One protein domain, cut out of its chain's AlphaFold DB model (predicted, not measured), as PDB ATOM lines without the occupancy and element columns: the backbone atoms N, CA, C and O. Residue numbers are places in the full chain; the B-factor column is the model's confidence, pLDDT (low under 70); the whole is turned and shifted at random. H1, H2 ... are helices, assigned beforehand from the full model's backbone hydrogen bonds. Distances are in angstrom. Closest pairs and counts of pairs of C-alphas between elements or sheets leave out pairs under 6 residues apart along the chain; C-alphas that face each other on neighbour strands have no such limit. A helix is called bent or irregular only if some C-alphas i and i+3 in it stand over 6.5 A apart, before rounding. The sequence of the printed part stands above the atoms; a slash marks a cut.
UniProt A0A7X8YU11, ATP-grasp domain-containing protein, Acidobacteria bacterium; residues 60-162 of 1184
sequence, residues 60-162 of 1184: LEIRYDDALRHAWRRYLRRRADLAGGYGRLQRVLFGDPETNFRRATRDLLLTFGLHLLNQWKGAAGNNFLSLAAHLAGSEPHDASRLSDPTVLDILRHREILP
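What this domain is: This is residues 60 to 162 of the 1184 residues of the protein "ATP-grasp domain-containing protein" of Acidobacteria bacterium (UniProt A0A7X8YU11). Two long helices, H1 and H3a, lie side by side and run opposite ways, with the short helix H2 in the turn that joins them at one far tip. At the other end the long helix H3 folds back on itself, its arms H3a and H3b making a V, and the short helix H4 lies near both arms at the end of a long link. The printed part has 103 residues with four named helices, in the order H1, H2, H3, H4, and no named strand; the class is all helix. It is only just compact, close to loose, with a radius of gyration of the C-alphas of 15.2 A, and its outline is elongated, spanning 49 by 26 by 24 A.

Where its parts are: Start at Leu 60 and go on to C-alpha 66 at (168.250, 116.393, 142.614), where H1 begins; it covers residues 66 to 84 and is 26.8 A long. H2 follows at residues 88 to 94. Find C-alpha 97 at (154.060, 126.905, 159.745), where H3, residues 97 to 136, begins. By its hydrogen bonds it was assigned as one helix, but it is bent: C-alphas 119 and 122 are 9.3 A apart. Its arm H3a, residues 97 to 119, is 32.7 A long; its arm H3b, residues 122 to 136, is 23.5 A long and irregular, with C-alphas 122 and 125 at 7.4 A. H4, residues 151 to 155, ends at C-alpha 155 at (165.708, 107.619, 156.950).

How they stand to each other: Look first at H1 and H3a, which touch; their closest C-alphas, those of Arg 78 and Phe 101, are 5.1 A apart. They run opposite ways at a shallow tilt of 20 degrees. H2 is close to H3a but not clearly touching, with the C-alphas of Arg 91 and Pro 97 closest at 7.3 A. At the bend, H3a and H3b are close but not clearly touching, Leu 117 and Ala 124 having the closest C-alphas at 5.6 A. These arms run opposite ways at a steep tilt of 47 degrees. H4 is close to H3a but not clearly touching, the closest C-alphas being those of Phe 112 and Val 151 at 7.7 A. It stands likewise to H3b, with Leu 135 and Leu 155 closest at 7.8 A between C-alphas. H1 and H4 are only just apart, at 8.2 A; H1 and H3b are apart. In H3a and H4 every O i to N i+4 pair is within hydrogen-bond range; in H1 14 of 15 are, in H2 2 of 3, and in H3b 10 of 11.

The domain as a whole: The two C-alphas farthest apart, those of Arg 88 and Gly 122, are 49.7 A apart. The printed part has no cut. The links from H1 to H2 and from H2 to H3 are tight; the link from H3 to H4, residues 137 to 150, is long. The mean pLDDT of the printed part is 85.1, and you will find values under 70 at residues 83 to 94.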
ATOM      1  N   LEU A  60     172.799 105.252 148.529       90.69
ATOM      2  CA  LEU A  60     173.006 106.404 147.649       90.69
ATOM      3  C   LEU A  60     173.154 107.705 148.452       90.69
ATOM      4  O   LEU A  60     172.325 108.015 149.308       90.69
ATOM      5  N   GLU A  61     174.155 108.519 148.126       90.75
ATOM      6  CA  GLU A  61     174.248 109.896 148.616       90.75
ATOM      7  C   GLU A  61     173.232 110.794 147.901       90.75
ATOM      8  O   GLU A  61     173.185 110.833 146.667       90.75
ATOM      9  N   ILE A  62     172.460 111.596 148.644       92.44
ATOM     10  CA  ILE A  62     171.399 112.423 148.035       92.44
ATOM     11  C   ILE A  62     171.927 113.493 147.077       92.44
ATOM     12  O   ILE A  62     171.157 114.111 146.345       92.44
ATOM     13  N   ARG A  63     173.239 113.751 147.059       87.94
ATOM     14  CA  ARG A  63     173.841 114.656 146.081       87.94
ATOM     15  C   ARG A  63     173.757 114.107 144.652       87.94
ATOM     16  O   ARG A  63     173.804 114.892 143.717       87.94
ATOM     17  N   TYR A  64     173.578 112.814 144.446       88.19
ATOM     18  CA  TYR A  64     173.448 112.280 143.090       88.19
ATOM     19  C   TYR A  64     172.011 112.307 142.555       88.19
ATOM     20  O   TYR A  64     171.795 111.969 141.396       88.19
ATOM     21  N   ASP A  65     171.036 112.745 143.361       89.12
ATOM     22  CA  ASP A  65     169.631 112.843 142.964       89.12
ATOM     23  C   ASP A  65     169.043 114.202 143.375       89.12
ATOM     24  O   ASP A  65     168.808 114.501 144.552       89.12
ATOM     25  N   ASP A  66     168.782 115.054 142.380       87.94
ATOM     26  CA  ASP A  66     168.250 116.393 142.614       87.94
ATOM     27  C   ASP A  66     166.879 116.373 143.298       87.94
ATOM     28  O   ASP A  66     166.599 117.261 144.106       87.94
ATOM     29  N   ALA A  67     166.019 115.386 143.034       86.31
ATOM     30  CA  ALA A  67     164.698 115.320 143.653       86.31
ATOM     31  C   ALA A  67     164.803 115.023 145.155       86.31
ATOM     32  O   ALA A  67     164.174 115.726 145.958       86.31
ATOM     33  N   LEU A  68     165.644 114.057 145.540       91.00
ATOM     34  CA  LEU A  68     165.935 113.753 146.946       91.00
ATOM     35  C   LEU A  68     166.556 114.963 147.653       91.00
ATOM     36  O   LEU A  68     166.107 115.366 148.733       91.00
ATOM     37  N   ARG A  69     167.534 115.609 147.007       92.06
ATOM     38  CA  ARG A  69     168.217 116.792 147.543       92.06
ATOM     39  C   ARG A  69     167.267 117.962 147.784       92.06
ATOM     40  O   ARG A  69     167.322 118.608 148.835       92.06
ATOM     41  N   HIS A  70     166.394 118.257 146.822       91.19
ATOM     42  CA  HIS A  70     165.422 119.343 146.940       91.19
ATOM     43  C   HIS A  70     164.380 119.057 148.026       91.19
ATOM     44  O   HIS A  70     164.048 119.965 148.794       91.19
ATOM     45  N   ALA A  71     163.894 117.815 148.125       90.31
ATOM     46  CA  ALA A  71     162.955 117.412 149.167       90.31
ATOM     47  C   ALA A  71     163.569 117.574 150.568       90.31
ATOM     48  O   ALA A  71     162.957 118.197 151.438       90.31
ATOM     49  N   TRP A  72     164.816 117.126 150.758       93.81
ATOM     50  CA  TRP A  72     165.540 117.267 152.025       93.81
ATOM     51  C   TRP A  72     165.782 118.732 152.414       93.81
ATOM     52  O   TRP A  72     165.462 119.152 153.528       93.81
ATOM     53  N   ARG A  73     166.252 119.569 151.478       92.31
ATOM     54  CA  ARG A  73     166.440 121.013 151.723       92.31
ATOM     55  C   ARG A  73     165.134 121.720 152.073       92.31
ATOM     56  O   ARG A  73     165.116 122.603 152.931       92.31
ATOM     57  N   ARG A  74     164.035 121.347 151.412       91.19
ATOM     58  CA  ARG A  74     162.705 121.894 151.697       91.19
ATOM     59  C   ARG A  74     162.233 121.500 153.094       91.19
ATOM     60  O   ARG A  74     161.733 122.371 153.803       91.19
ATOM     61  N   TYR A  75     162.421 120.242 153.492       93.75
ATOM     62  CA  TYR A  75     162.141 119.767 154.847       93.75
ATOM     63  C   TYR A  75     162.907 120.587 155.894       93.75
ATOM     64  O   TYR A  75     162.285 121.182 156.771       93.75
ATOM     65  N   LEU A  76     164.231 120.723 155.744       91.38
ATOM     66  CA  LEU A  76     165.068 121.493 156.672       91.38
ATOM     67  C   LEU A  76     164.650 122.967 156.761       91.38
ATOM     68  O   LEU A  76     164.570 123.522 157.856       91.38
ATOM     69  N   ARG A  77     164.319 123.600 155.626       89.31
ATOM     70  CA  ARG A  77     163.817 124.982 155.605       89.31
ATOM     71  C   ARG A  77     162.506 125.116 156.386       89.31
ATOM     72  O   ARG A  77     162.390 126.010 157.217       89.31
ATOM     73  N   ARG A  78     161.540 124.217 156.165       88.62
ATOM     74  CA  ARG A  78     160.250 124.245 156.881       88.62
ATOM     75  C   ARG A  78     160.379 123.888 158.359       88.62
ATOM     76  O   ARG A  78     159.617 124.401 159.170       88.62
ATOM     77  N   ARG A  79     161.359 123.062 158.722       87.12
ATOM     78  CA  ARG A  79     161.707 122.780 160.118       87.12
ATOM     79  C   ARG A  79     162.241 124.030 160.822       87.12
ATOM     80  O   ARG A  79     161.829 124.319 161.941       87.12
ATOM     81  N   ALA A  80     163.106 124.797 160.155       84.50
ATOM     82  CA  ALA A  80     163.619 126.065 160.676       84.50
ATOM     83  C   ALA A  80     162.513 127.130 160.811       84.50
ATOM     84  O   ALA A  80     162.463 127.833 161.819       84.50
ATOM     85  N   ASP A  81     161.583 127.193 159.850       82.50
ATOM     86  CA  ASP A  81     160.398 128.066 159.909       82.50
ATOM     87  C   ASP A  81     159.544 127.807 161.171       82.50
ATOM     88  O   ASP A  81     158.970 128.737 161.740       82.50
ATOM     89  N   LEU A  82     159.488 126.552 161.635       79.62
ATOM     90  CA  LEU A  82     158.745 126.144 162.832       79.62
ATOM     91  C   LEU A  82     159.353 126.709 164.126       79.62
ATOM     92  O   LEU A  82     158.623 127.064 165.048       79.62
ATOM     93  N   ALA A  83     160.683 126.824 164.174       68.94
ATOM     94  CA  ALA A  83     161.420 127.388 165.304       68.94
ATOM     95  C   ALA A  83     161.417 128.931 165.312       68.94
ATOM     96  O   ALA A  83     161.571 129.537 166.369       68.94
ATOM     97  N   GLY A  84     161.238 129.568 164.147       65.06
ATOM     98  CA  GLY A  84     161.334 131.023 163.968       65.06
ATOM     99  C   GLY A  84     160.067 131.833 164.276       65.06
ATOM    100  O   GLY A  84     160.155 133.053 164.341       65.06
ATOM    101  N   GLY A  85     158.909 131.187 164.469       58.19
ATOM    102  CA  GLY A  85     157.651 131.816 164.898       58.19
ATOM    103  C   GLY A  85     157.089 132.887 163.946       58.19
ATOM    104  O   GLY A  85     157.416 134.064 164.050       58.19
ATOM    105  N   TYR A  86     156.158 132.526 163.055       64.88
ATOM    106  CA  TYR A  86     155.496 133.514 162.187       64.88
ATOM    107  C   TYR A  86     154.505 134.410 162.943       64.88
ATOM    108  O   TYR A  86     153.586 133.919 163.612       64.88
ATOM    109  N   GLY A  87     154.635 135.727 162.744       65.62
ATOM    110  CA  GLY A  87     153.645 136.726 163.158       65.62
ATOM    111  C   GLY A  87     152.327 136.622 162.371       65.62
ATOM    112  O   GLY A  87     152.244 135.959 161.336       65.62
ATOM    113  N   ARG A  88     151.270 137.306 162.838       56.56
ATOM    114  CA  ARG A  88     149.897 137.207 162.284       56.56
ATOM    115  C   ARG A  88     149.817 137.488 160.772       56.56
ATOM    116  O   ARG A  88     149.108 136.781 160.068       56.56
ATOM    117  N   LEU A  89     150.582 138.465 160.273       56.38
ATOM    118  CA  LEU A  89     150.640 138.825 158.846       56.38
ATOM    119  C   LEU A  89     151.377 137.774 157.993       56.38
ATOM    120  O   LEU A  89     150.973 137.482 156.871       56.38
ATOM    121  N   GLN A  90     152.432 137.162 158.539       59.34
ATOM    122  CA  GLN A  90     153.213 136.125 157.854       59.34
ATOM    123  C   GLN A  90     152.427 134.815 157.720       59.34
ATOM    124  O   GLN A  90     152.538 134.151 156.695       59.34
ATOM    125  N   ARG A  91     151.568 134.475 158.693       65.81
ATOM    126  CA  ARG A  91     150.662 133.312 158.594       65.81
ATOM    127  C   ARG A  91     149.599 133.471 157.503       65.81
ATOM    128  O   ARG A  91     149.219 132.481 156.888       65.81
ATOM    129  N   VAL A  92     149.149 134.699 157.236       61.66
ATOM    130  CA  VAL A  92     148.203 135.000 156.144       61.66
ATOM    131  C   VAL A  92     148.886 134.919 154.773       61.66
ATOM    132  O   VAL A  92     148.290 134.414 153.829       61.66
ATOM    133  N   LEU A  93     150.145 135.362 154.663       60.81
ATOM    134  CA  LEU A  93     150.910 135.356 153.407       60.81
ATOM    135  C   LEU A  93     151.517 133.989 153.046       60.81
ATOM    136  O   LEU A  93     151.554 133.629 151.872       60.81
ATOM    137  N   PHE A  94     152.007 133.230 154.030       63.44
ATOM    138  CA  PHE A  94     152.795 132.008 153.804       63.44
ATOM    139  C   PHE A  94     152.124 130.723 154.313       63.44
ATOM    140  O   PHE A  94     152.672 129.634 154.126       63.44
ATOM    141  N   GLY A  95     150.935 130.824 154.917       71.44
ATOM    142  CA  GLY A  95     150.227 129.707 155.542       71.44
ATOM    143  C   GLY A  95     150.736 129.374 156.947       71.44
ATOM    144  O   GLY A  95     151.714 129.941 157.440       71.44
ATOM    145  N   ASP A  96     150.052 128.445 157.610       79.44
ATOM    146  CA  ASP A  96     150.401 127.993 158.956       79.44
ATOM    147  C   ASP A  96     151.722 127.178 158.958       79.44
ATOM    148  O   ASP A  96     151.822 126.190 158.217       79.44
ATOM    149  N   PRO A  97     152.753 127.569 159.746       80.69
ATOM    150  CA  PRO A  97     154.060 126.905 159.745       80.69
ATOM    151  C   PRO A  97     153.987 125.416 160.094       80.69
ATOM    152  O   PRO A  97     154.701 124.614 159.493       80.69
ATOM    153  N   GLU A  98     153.100 125.031 161.014       83.06
ATOM    154  CA  GLU A  98     152.934 123.637 161.426       83.06
ATOM    155  C   GLU A  98     152.344 122.789 160.294       83.06
ATOM    156  O   GLU A  98     152.873 121.729 159.948       83.06
ATOM    157  N   THR A  99     151.306 123.301 159.636       83.25
ATOM    158  CA  THR A  99     150.705 122.677 158.451       83.25
ATOM    159  C   THR A  99     151.714 122.550 157.301       83.25
ATOM    160  O   THR A  99     151.795 121.507 156.645       83.25
ATOM    161  N   ASN A 100     152.528 123.584 157.072       83.88
ATOM    162  CA  ASN A 100     153.563 123.595 156.038       83.88
ATOM    163  C   ASN A 100     154.691 122.593 156.311       83.88
ATOM    164  O   ASN A 100     155.166 121.943 155.374       83.88
ATOM    165  N   PHE A 101     155.110 122.451 157.569       88.12
ATOM    166  CA  PHE A 101     156.099 121.457 157.973       88.12
ATOM    167  C   PHE A 101     155.561 120.041 157.812       88.12
ATOM    168  O   PHE A 101     156.187 119.244 157.121       88.12
ATOM    169  N   ARG A 102     154.353 119.751 158.318       86.69
ATOM    170  CA  ARG A 102     153.705 118.440 158.130       86.69
ATOM    171  C   ARG A 102     153.605 118.063 156.649       86.69
ATOM    172  O   ARG A 102     153.854 116.914 156.289       86.69
ATOM    173  N   ARG A 103     153.288 119.027 155.775       84.75
ATOM    174  CA  ARG A 103     153.258 118.819 154.319       84.75
ATOM    175  C   ARG A 103     154.643 118.516 153.745       84.75
ATOM    176  O   ARG A 103     154.764 117.588 152.959       84.75
ATOM    177  N   ALA A 104     155.674 119.260 154.150       87.94
ATOM    178  CA  ALA A 104     157.048 119.027 153.704       87.94
ATOM    179  C   ALA A 104     157.610 117.679 154.187       87.94
ATOM    180  O   ALA A 104     158.338 117.035 153.438       87.94
ATOM    181  N   THR A 105     157.245 117.234 155.392       90.31
ATOM    182  CA  THR A 105     157.593 115.903 155.908       90.31
ATOM    183  C   THR A 105     156.943 114.808 155.069       90.31
ATOM    184  O   THR A 105     157.640 113.913 154.612       90.31
ATOM    185  N   ARG A 106     155.637 114.897 154.778       87.38
ATOM    186  CA  ARG A 106     154.960 113.921 153.902       87.38
ATOM    187  C   ARG A 106     155.534 113.907 152.483       87.38
ATOM    188  O   ARG A 106     155.813 112.835 151.957       87.38
ATOM    189  N   ASP A 107     155.798 115.085 151.907       87.56
ATOM    190  CA  ASP A 107     156.445 115.208 150.595       87.56
ATOM    191  C   ASP A 107     157.830 114.525 150.593       87.56
ATOM    192  O   ASP A 107     158.205 113.899 149.598       87.56
ATOM    193  N   LEU A 108     158.594 114.630 151.691       91.81
ATOM    194  CA  LEU A 108     159.895 113.974 151.857       91.81
ATOM    195  C   LEU A 108     159.749 112.446 151.893       91.81
ATOM    196  O   LEU A 108     160.381 111.779 151.075       91.81
ATOM    197  N   LEU A 109     158.899 111.916 152.784       91.88
ATOM    198  CA  LEU A 109     158.653 110.473 152.941       91.88
ATOM    199  C   LEU A 109     158.262 109.837 151.597       91.88
ATOM    200  O   LEU A 109     158.909 108.895 151.140       91.88
ATOM    201  N   LEU A 110     157.292 110.445 150.909       88.38
ATOM    202  CA  LEU A 110     156.803 109.977 149.615       88.38
ATOM    203  C   LEU A 110     157.898 110.018 148.536       88.38
ATOM    204  O   LEU A 110     158.016 109.102 147.730       88.38
ATOM    205  N   THR A 111     158.717 111.077 148.493       89.62
ATOM    206  CA  THR A 111     159.792 111.210 147.487       89.62
ATOM    207  C   THR A 111     160.877 110.150 147.665       89.62
ATOM    208  O   THR A 111     161.344 109.588 146.678       89.62
ATOM    209  N   PHE A 112     161.252 109.859 148.911       92.81
ATOM    210  CA  PHE A 112     162.256 108.845 149.223       92.81
ATOM    211  C   PHE A 112     161.728 107.434 148.958       92.81
ATOM    212  O   PHE A 112     162.411 106.647 148.307       92.81
ATOM    213  N   GLY A 113     160.498 107.125 149.374       91.31
ATOM    214  CA  GLY A 113     159.902 105.820 149.087       91.31
ATOM    215  C   GLY A 113     159.712 105.567 147.585       91.31
ATOM    216  O   GLY A 113     160.015 104.481 147.106       91.31
ATOM    217  N   LEU A 114     159.346 106.586 146.800       86.75
ATOM    218  CA  LEU A 114     159.265 106.469 145.337       86.75
ATOM    219  C   LEU A 114     160.611 106.199 144.671       86.75
ATOM    220  O   LEU A 114     160.692 105.395 143.742       86.75
ATOM    221  N   HIS A 115     161.664 106.873 145.135       90.31
ATOM    222  CA  HIS A 115     163.017 106.616 144.657       90.31
ATOM    223  C   HIS A 115     163.402 105.152 144.911       90.31
ATOM    224  O   HIS A 115     163.853 104.476 143.990       90.31
ATOM    225  N   LEU A 116     163.140 104.636 146.117       92.00
ATOM    226  CA  LEU A 116     163.421 103.241 146.471       92.00
ATOM    227  C   LEU A 116     162.589 102.244 145.658       92.00
ATOM    228  O   LEU A 116     163.135 101.255 145.177       92.00
ATOM    229  N   LEU A 117     161.304 102.527 145.422       89.25
ATOM    230  CA  LEU A 117     160.444 101.696 144.574       89.25
ATOM    231  C   LEU A 117     161.022 101.566 143.152       89.25
ATOM    232  O   LEU A 117     161.132 100.461 142.621       89.25
ATOM    233  N   ASN A 118     161.451 102.679 142.553       86.50
ATOM    234  CA  ASN A 118     162.028 102.690 141.204       86.50
ATOM    235  C   ASN A 118     163.466 102.153 141.144       86.50
ATOM    236  O   ASN A 118     163.888 101.656 140.096       86.50
ATOM    237  N   GLN A 119     164.216 102.236 142.244       88.56
ATOM    238  CA  GLN A 119     165.552 101.658 142.356       88.56
ATOM    239  C   GLN A 119     165.480 100.130 142.478       88.56
ATOM    240  O   GLN A 119     166.191  99.422 141.764       88.56
ATOM    241  N   TRP A 120     164.616  99.621 143.360       88.44
ATOM    242  CA  TRP A 120     164.511  98.194 143.663       88.44
ATOM    243  C   TRP A 120     163.645  97.410 142.672       88.44
ATOM    244  O   TRP A 120     163.868  96.210 142.504       88.44
ATOM    245  N   LYS A 121     162.712  98.065 141.966       87.56
ATOM    246  CA  LYS A 121     161.891  97.469 140.893       87.56
ATOM    247  C   LYS A 121     161.238  96.156 141.354       87.56
ATOM    248  O   LYS A 121     160.548  96.140 142.366       87.56
ATOM    249  N   GLY A 122     161.494  95.037 140.668       78.94
ATOM    250  CA  GLY A 122     160.943  93.720 141.014       78.94
ATOM    251  C   GLY A 122     161.322  93.197 142.408       78.94
ATOM    252  O   GLY A 122     160.624  92.335 142.927       78.94
ATOM    253  N   ALA A 123     162.375  93.726 143.041       82.25
ATOM    254  CA  ALA A 123     162.767  93.373 144.410       82.25
ATOM    255  C   ALA A 123     162.156  94.297 145.484       82.25
ATOM    256  O   ALA A 123     162.400  94.097 146.675       82.25
ATOM    257  N   ALA A 124     161.379  95.316 145.093       85.75
ATOM    258  CA  ALA A 124     160.903  96.352 146.007       85.75
ATOM    259  C   ALA A 124     160.071  95.799 147.171       85.75
ATOM    260  O   ALA A 124     160.279  96.228 148.301       85.75
ATOM    261  N   GLY A 125     159.184  94.828 146.923       82.12
ATOM    262  CA  GLY A 125     158.333  94.255 147.970       82.12
ATOM    263  C   GLY A 125     159.134  93.687 149.147       82.12
ATOM    264  O   GLY A 125     158.919  94.072 150.295       82.12
ATOM    265  N   ASN A 126     160.136  92.855 148.852       81.38
ATOM    266  CA  ASN A 126     161.014  92.273 149.872       81.38
ATOM    267  C   ASN A 126     161.892  93.337 150.540       81.38
ATOM    268  O   ASN A 126     162.018  93.361 151.761       81.38
ATOM    269  N   ASN A 127     162.455  94.260 149.758       88.12
ATOM    270  CA  ASN A 127     163.350  95.279 150.297       88.12
ATOM    271  C   ASN A 127     162.626  96.281 151.215       88.12
ATOM    272  O   ASN A 127     163.217  96.727 152.194       88.12
ATOM    273  N   PHE A 128     161.351  96.608 150.962       89.00
ATOM    274  CA  PHE A 128     160.553  97.443 151.873       89.00
ATOM    275  C   PHE A 128     160.246  96.738 153.200       89.00
ATOM    276  O   PHE A 128     160.301  97.389 154.246       89.00
ATOM    277  N   LEU A 129     159.980  95.426 153.178       83.12
ATOM    278  CA  LEU A 129     159.818  94.619 154.395       83.12
ATOM    279  C   LEU A 129     161.112  94.618 155.225       83.12
ATOM    280  O   LEU A 129     161.100  94.978 156.405       83.12
ATOM    281  N   SER A 130     162.245  94.307 154.590       85.94
ATOM    282  CA  SER A 130     163.554  94.298 155.253       85.94
ATOM    283  C   SER A 130     163.978  95.686 155.748       85.94
ATOM    284  O   SER A 130     164.543  95.802 156.837       85.94
ATOM    285  N   LEU A 131     163.669  96.755 155.004       89.69
ATOM    286  CA  LEU A 131     163.954  98.130 155.419       89.69
ATOM    287  C   LEU A 131     163.133  98.543 156.640       89.69
ATOM    288  O   LEU A 131     163.692  99.121 157.569       89.69
ATOM    289  N   ALA A 132     161.837  98.234 156.675       86.75
ATOM    290  CA  ALA A 132     161.006  98.540 157.834       86.75
ATOM    291  C   ALA A 132     161.506  97.829 159.099       86.75
ATOM    292  O   ALA A 132     161.616  98.460 160.152       86.75
ATOM    293  N   ALA A 133     161.879  96.550 158.978       84.00
ATOM    294  CA  ALA A 133     162.474  95.778 160.066       84.00
ATOM    295  C   ALA A 133     163.790  96.405 160.561       84.00
ATOM    296  O   ALA A 133     163.994  96.575 161.763       84.00
ATOM    297  N   HIS A 134     164.664  96.802 159.631       88.50
ATOM    298  CA  HIS A 134     165.941  97.442 159.943       88.50
ATOM    299  C   HIS A 134     165.763  98.798 160.645       88.50
ATOM    300  O   HIS A 134     166.451  99.090 161.626       88.50
ATOM    301  N   LEU A 135     164.826  99.628 160.176       88.75
ATOM    302  CA  LEU A 135     164.541 100.934 160.772       88.75
ATOM    303  C   LEU A 135     163.904 100.805 162.162       88.75
ATOM    304  O   LEU A 135     164.266 101.564 163.054       88.75
ATOM    305  N   ALA A 136     163.028  99.822 162.387       84.12
ATOM    306  CA  ALA A 136     162.425  99.589 163.703       84.12
ATOM    307  C   ALA A 136     163.466  99.294 164.804       84.12
ATOM    308  O   ALA A 136     163.251  99.654 165.959       84.12
ATOM    309  N   GLY A 137     164.599  98.677 164.447       82.06
ATOM    310  CA  GLY A 137     165.725  98.407 165.352       82.06
ATOM    311  C   GLY A 137     166.855  99.445 165.320       82.06
ATOM    312  O   GLY A 137     167.900  99.216 165.925       82.06
ATOM    313  N   SER A 138     166.701 100.553 164.588       87.12
ATOM    314  CA  SER A 138     167.760 101.552 164.400       87.12
ATOM    315  C   SER A 138     167.727 102.658 165.457       87.12
ATOM    316  O   SER A 138     166.672 103.181 165.793       87.12
ATOM    317  N   GLU A 139     168.902 103.107 165.905       88.94
ATOM    318  CA  GLU A 139     169.018 104.297 166.763       88.94
ATOM    319  C   GLU A 139     168.816 105.597 165.951       88.94
ATOM    320  O   GLU A 139     169.414 105.730 164.865       88.94
ATOM    321  N   PRO A 140     168.021 106.568 166.454       89.12
ATOM    322  CA  PRO A 140     167.807 107.856 165.804       89.12
ATOM    323  C   PRO A 140     169.074 108.713 165.826       89.12
ATOM    324  O   PRO A 140     169.786 108.787 166.824       89.12
ATOM    325  N   HIS A 141     169.316 109.459 164.749       89.06
ATOM    326  CA  HIS A 141     170.418 110.421 164.693       89.06
ATOM    327  C   HIS A 141     170.007 111.747 164.028       89.06
ATOM    328  O   HIS A 141     168.852 111.965 163.658       89.06
ATOM    329  N   ASP A 142     170.945 112.694 163.928       89.81
ATOM    330  CA  ASP A 142     170.723 114.019 163.339       89.81
ATOM    331  C   ASP A 142     171.470 114.198 162.011       89.81
ATOM    332  O   ASP A 142     172.518 114.839 161.949       89.81
ATOM    333  N   ALA A 143     170.886 113.667 160.933       89.12
ATOM    334  CA  ALA A 143     171.359 113.859 159.560       89.12
ATOM    335  C   ALA A 143     171.492 115.332 159.109       89.12
ATOM    336  O   ALA A 143     172.150 115.599 158.108       89.12
ATOM    337  N   SER A 144     170.910 116.312 159.821       85.75
ATOM    338  CA  SER A 144     171.004 117.732 159.424       85.75
ATOM    339  C   SER A 144     172.422 118.310 159.530       85.75
ATOM    340  O   SER A 144     172.705 119.350 158.940       85.75
ATOM    341  N   ARG A 145     173.313 117.628 160.260       83.44
ATOM    342  CA  ARG A 145     174.705 118.039 160.494       83.44
ATOM    343  C   ARG A 145     175.694 117.438 159.492       83.44
ATOM    344  O   ARG A 145     176.874 117.769 159.546       83.44
ATOM    345  N   LEU A 146     175.230 116.546 158.617       88.25
ATOM    346  CA  LEU A 146     176.055 115.887 157.609       88.25
ATOM    347  C   LEU A 146     176.146 116.760 156.352       88.25
ATOM    348  O   LEU A 146     175.145 117.337 155.925       88.25
ATOM    349  N   SER A 147     177.336 116.851 155.751       80.50
ATOM    350  CA  SER A 147     177.538 117.588 154.494       80.50
ATOM    351  C   SER A 147     176.920 116.858 153.301       80.50
ATOM    352  O   SER A 147     176.233 117.478 152.492       80.50
ATOM    353  N   ASP A 148     177.113 115.539 153.242       84.94
ATOM    354  CA  ASP A 148     176.657 114.661 152.163       84.94
ATOM    355  C   ASP A 148     175.910 113.447 152.752       84.94
ATOM    356  O   ASP A 148     176.456 112.347 152.784       84.94
ATOM    357  N   PRO A 149     174.682 113.616 153.285       92.50
ATOM    358  CA  PRO A 149     173.949 112.499 153.871       92.50
ATOM    359  C   PRO A 149     173.537 111.473 152.807       92.50
ATOM    360  O   PRO A 149     173.152 111.816 151.682       92.50
ATOM    361  N   THR A 150     173.562 110.199 153.181       94.19
ATOM    362  CA  THR A 150     172.987 109.121 152.375       94.19
ATOM    363  C   THR A 150     171.473 109.051 152.544       94.19
ATOM    364  O   THR A 150     170.885 109.651 153.450       94.19
ATOM    365  N   VAL A 151     170.815 108.294 151.664       93.00
ATOM    366  CA  VAL A 151     169.399 107.946 151.816       93.00
ATOM    367  C   VAL A 151     169.154 107.342 153.199       93.00
ATOM    368  O   VAL A 151     168.269 107.811 153.910       93.00
ATOM    369  N   LEU A 152     169.977 106.376 153.620       92.88
ATOM    370  CA  LEU A 152     169.838 105.707 154.914       92.88
ATOM    371  C   LEU A 152     170.025 106.670 156.099       92.88
ATOM    372  O   LEU A 152     169.293 106.568 157.086       92.88
ATOM    373  N   ASP A 153     170.933 107.645 155.986       93.31
ATOM    374  CA  ASP A 153     171.114 108.671 157.019       93.31
ATOM    375  C   ASP A 153     169.834 109.505 157.208       93.31
ATOM    376  O   ASP A 153     169.360 109.751 158.316       93.31
ATOM    377  N   ILE A 154     169.182 109.901 156.119       93.94
ATOM    378  CA  ILE A 154     167.938 110.673 156.219       93.94
ATOM    379  C   ILE A 154     166.795 109.818 156.776       93.94
ATOM    380  O   ILE A 154     166.014 110.312 157.591       93.94
ATOM    381  N   LEU A 155     166.719 108.536 156.409       93.62
ATOM    382  CA  LEU A 155     165.708 107.619 156.950       93.62
ATOM    383  C   LEU A 155     165.870 107.377 158.456       93.62
ATOM    384  O   LEU A 155     164.877 107.211 159.158       93.62
ATOM    385  N   ARG A 156     167.104 107.425 158.975       93.38
ATOM    386  CA  ARG A 156     167.401 107.322 160.414       93.38
ATOM    387  C   ARG A 156     167.383 108.667 161.149       93.38
ATOM    388  O   ARG A 156     167.725 108.731 162.335       93.38
ATOM    389  N   HIS A 157     166.986 109.750 160.482       94.56
ATOM    390  CA  HIS A 157     166.836 111.053 161.118       94.56
ATOM    391  C   HIS A 157     165.748 111.004 162.198       94.56
ATOM    392  O   HIS A 157     164.666 110.481 161.954       94.56
ATOM    393  N   ARG A 158     165.995 111.589 163.377       91.69
ATOM    394  CA  ARG A 158     165.126 111.488 164.574       91.69
ATOM    395  C   ARG A 158     163.627 111.741 164.348       91.69
ATOM    396  O   ARG A 158     162.802 111.146 165.025       91.69
ATOM    397  N   GLU A 159     163.280 112.634 163.423       90.19
ATOM    398  CA  GLU A 159     161.893 113.011 163.109       90.19
ATOM    399  C   GLU A 159     161.293 112.185 161.950       90.19
ATOM    400  O   GLU A 159     160.083 112.219 161.741       90.19
ATOM    401  N   ILE A 160     162.123 111.451 161.199       93.06
ATOM    402  CA  ILE A 160     161.744 110.627 160.035       93.06
ATOM    403  C   ILE A 160     161.674 109.143 160.395       93.06
ATOM    404  O   ILE A 160     160.745 108.459 159.972       93.06
ATOM    405  N   LEU A 161     162.610 108.668 161.221       91.94
ATOM    406  CA  LEU A 161     162.711 107.287 161.684       91.94
ATOM    407  C   LEU A 161     161.385 106.701 162.208       91.94
ATOM    408  O   LEU A 161     161.048 105.598 161.786       91.94
ATOM    409  N   PRO A 162     160.590 107.398 163.051       88.88
ATOM    410  CA  PRO A 162     159.318 106.840 163.519       88.88
ATOM    411  C   PRO A 162     158.212 106.825 162.450       88.88
ATOM    412  O   PRO A 162     157.192 106.178 162.657       88.88
TER     413      PRO A 162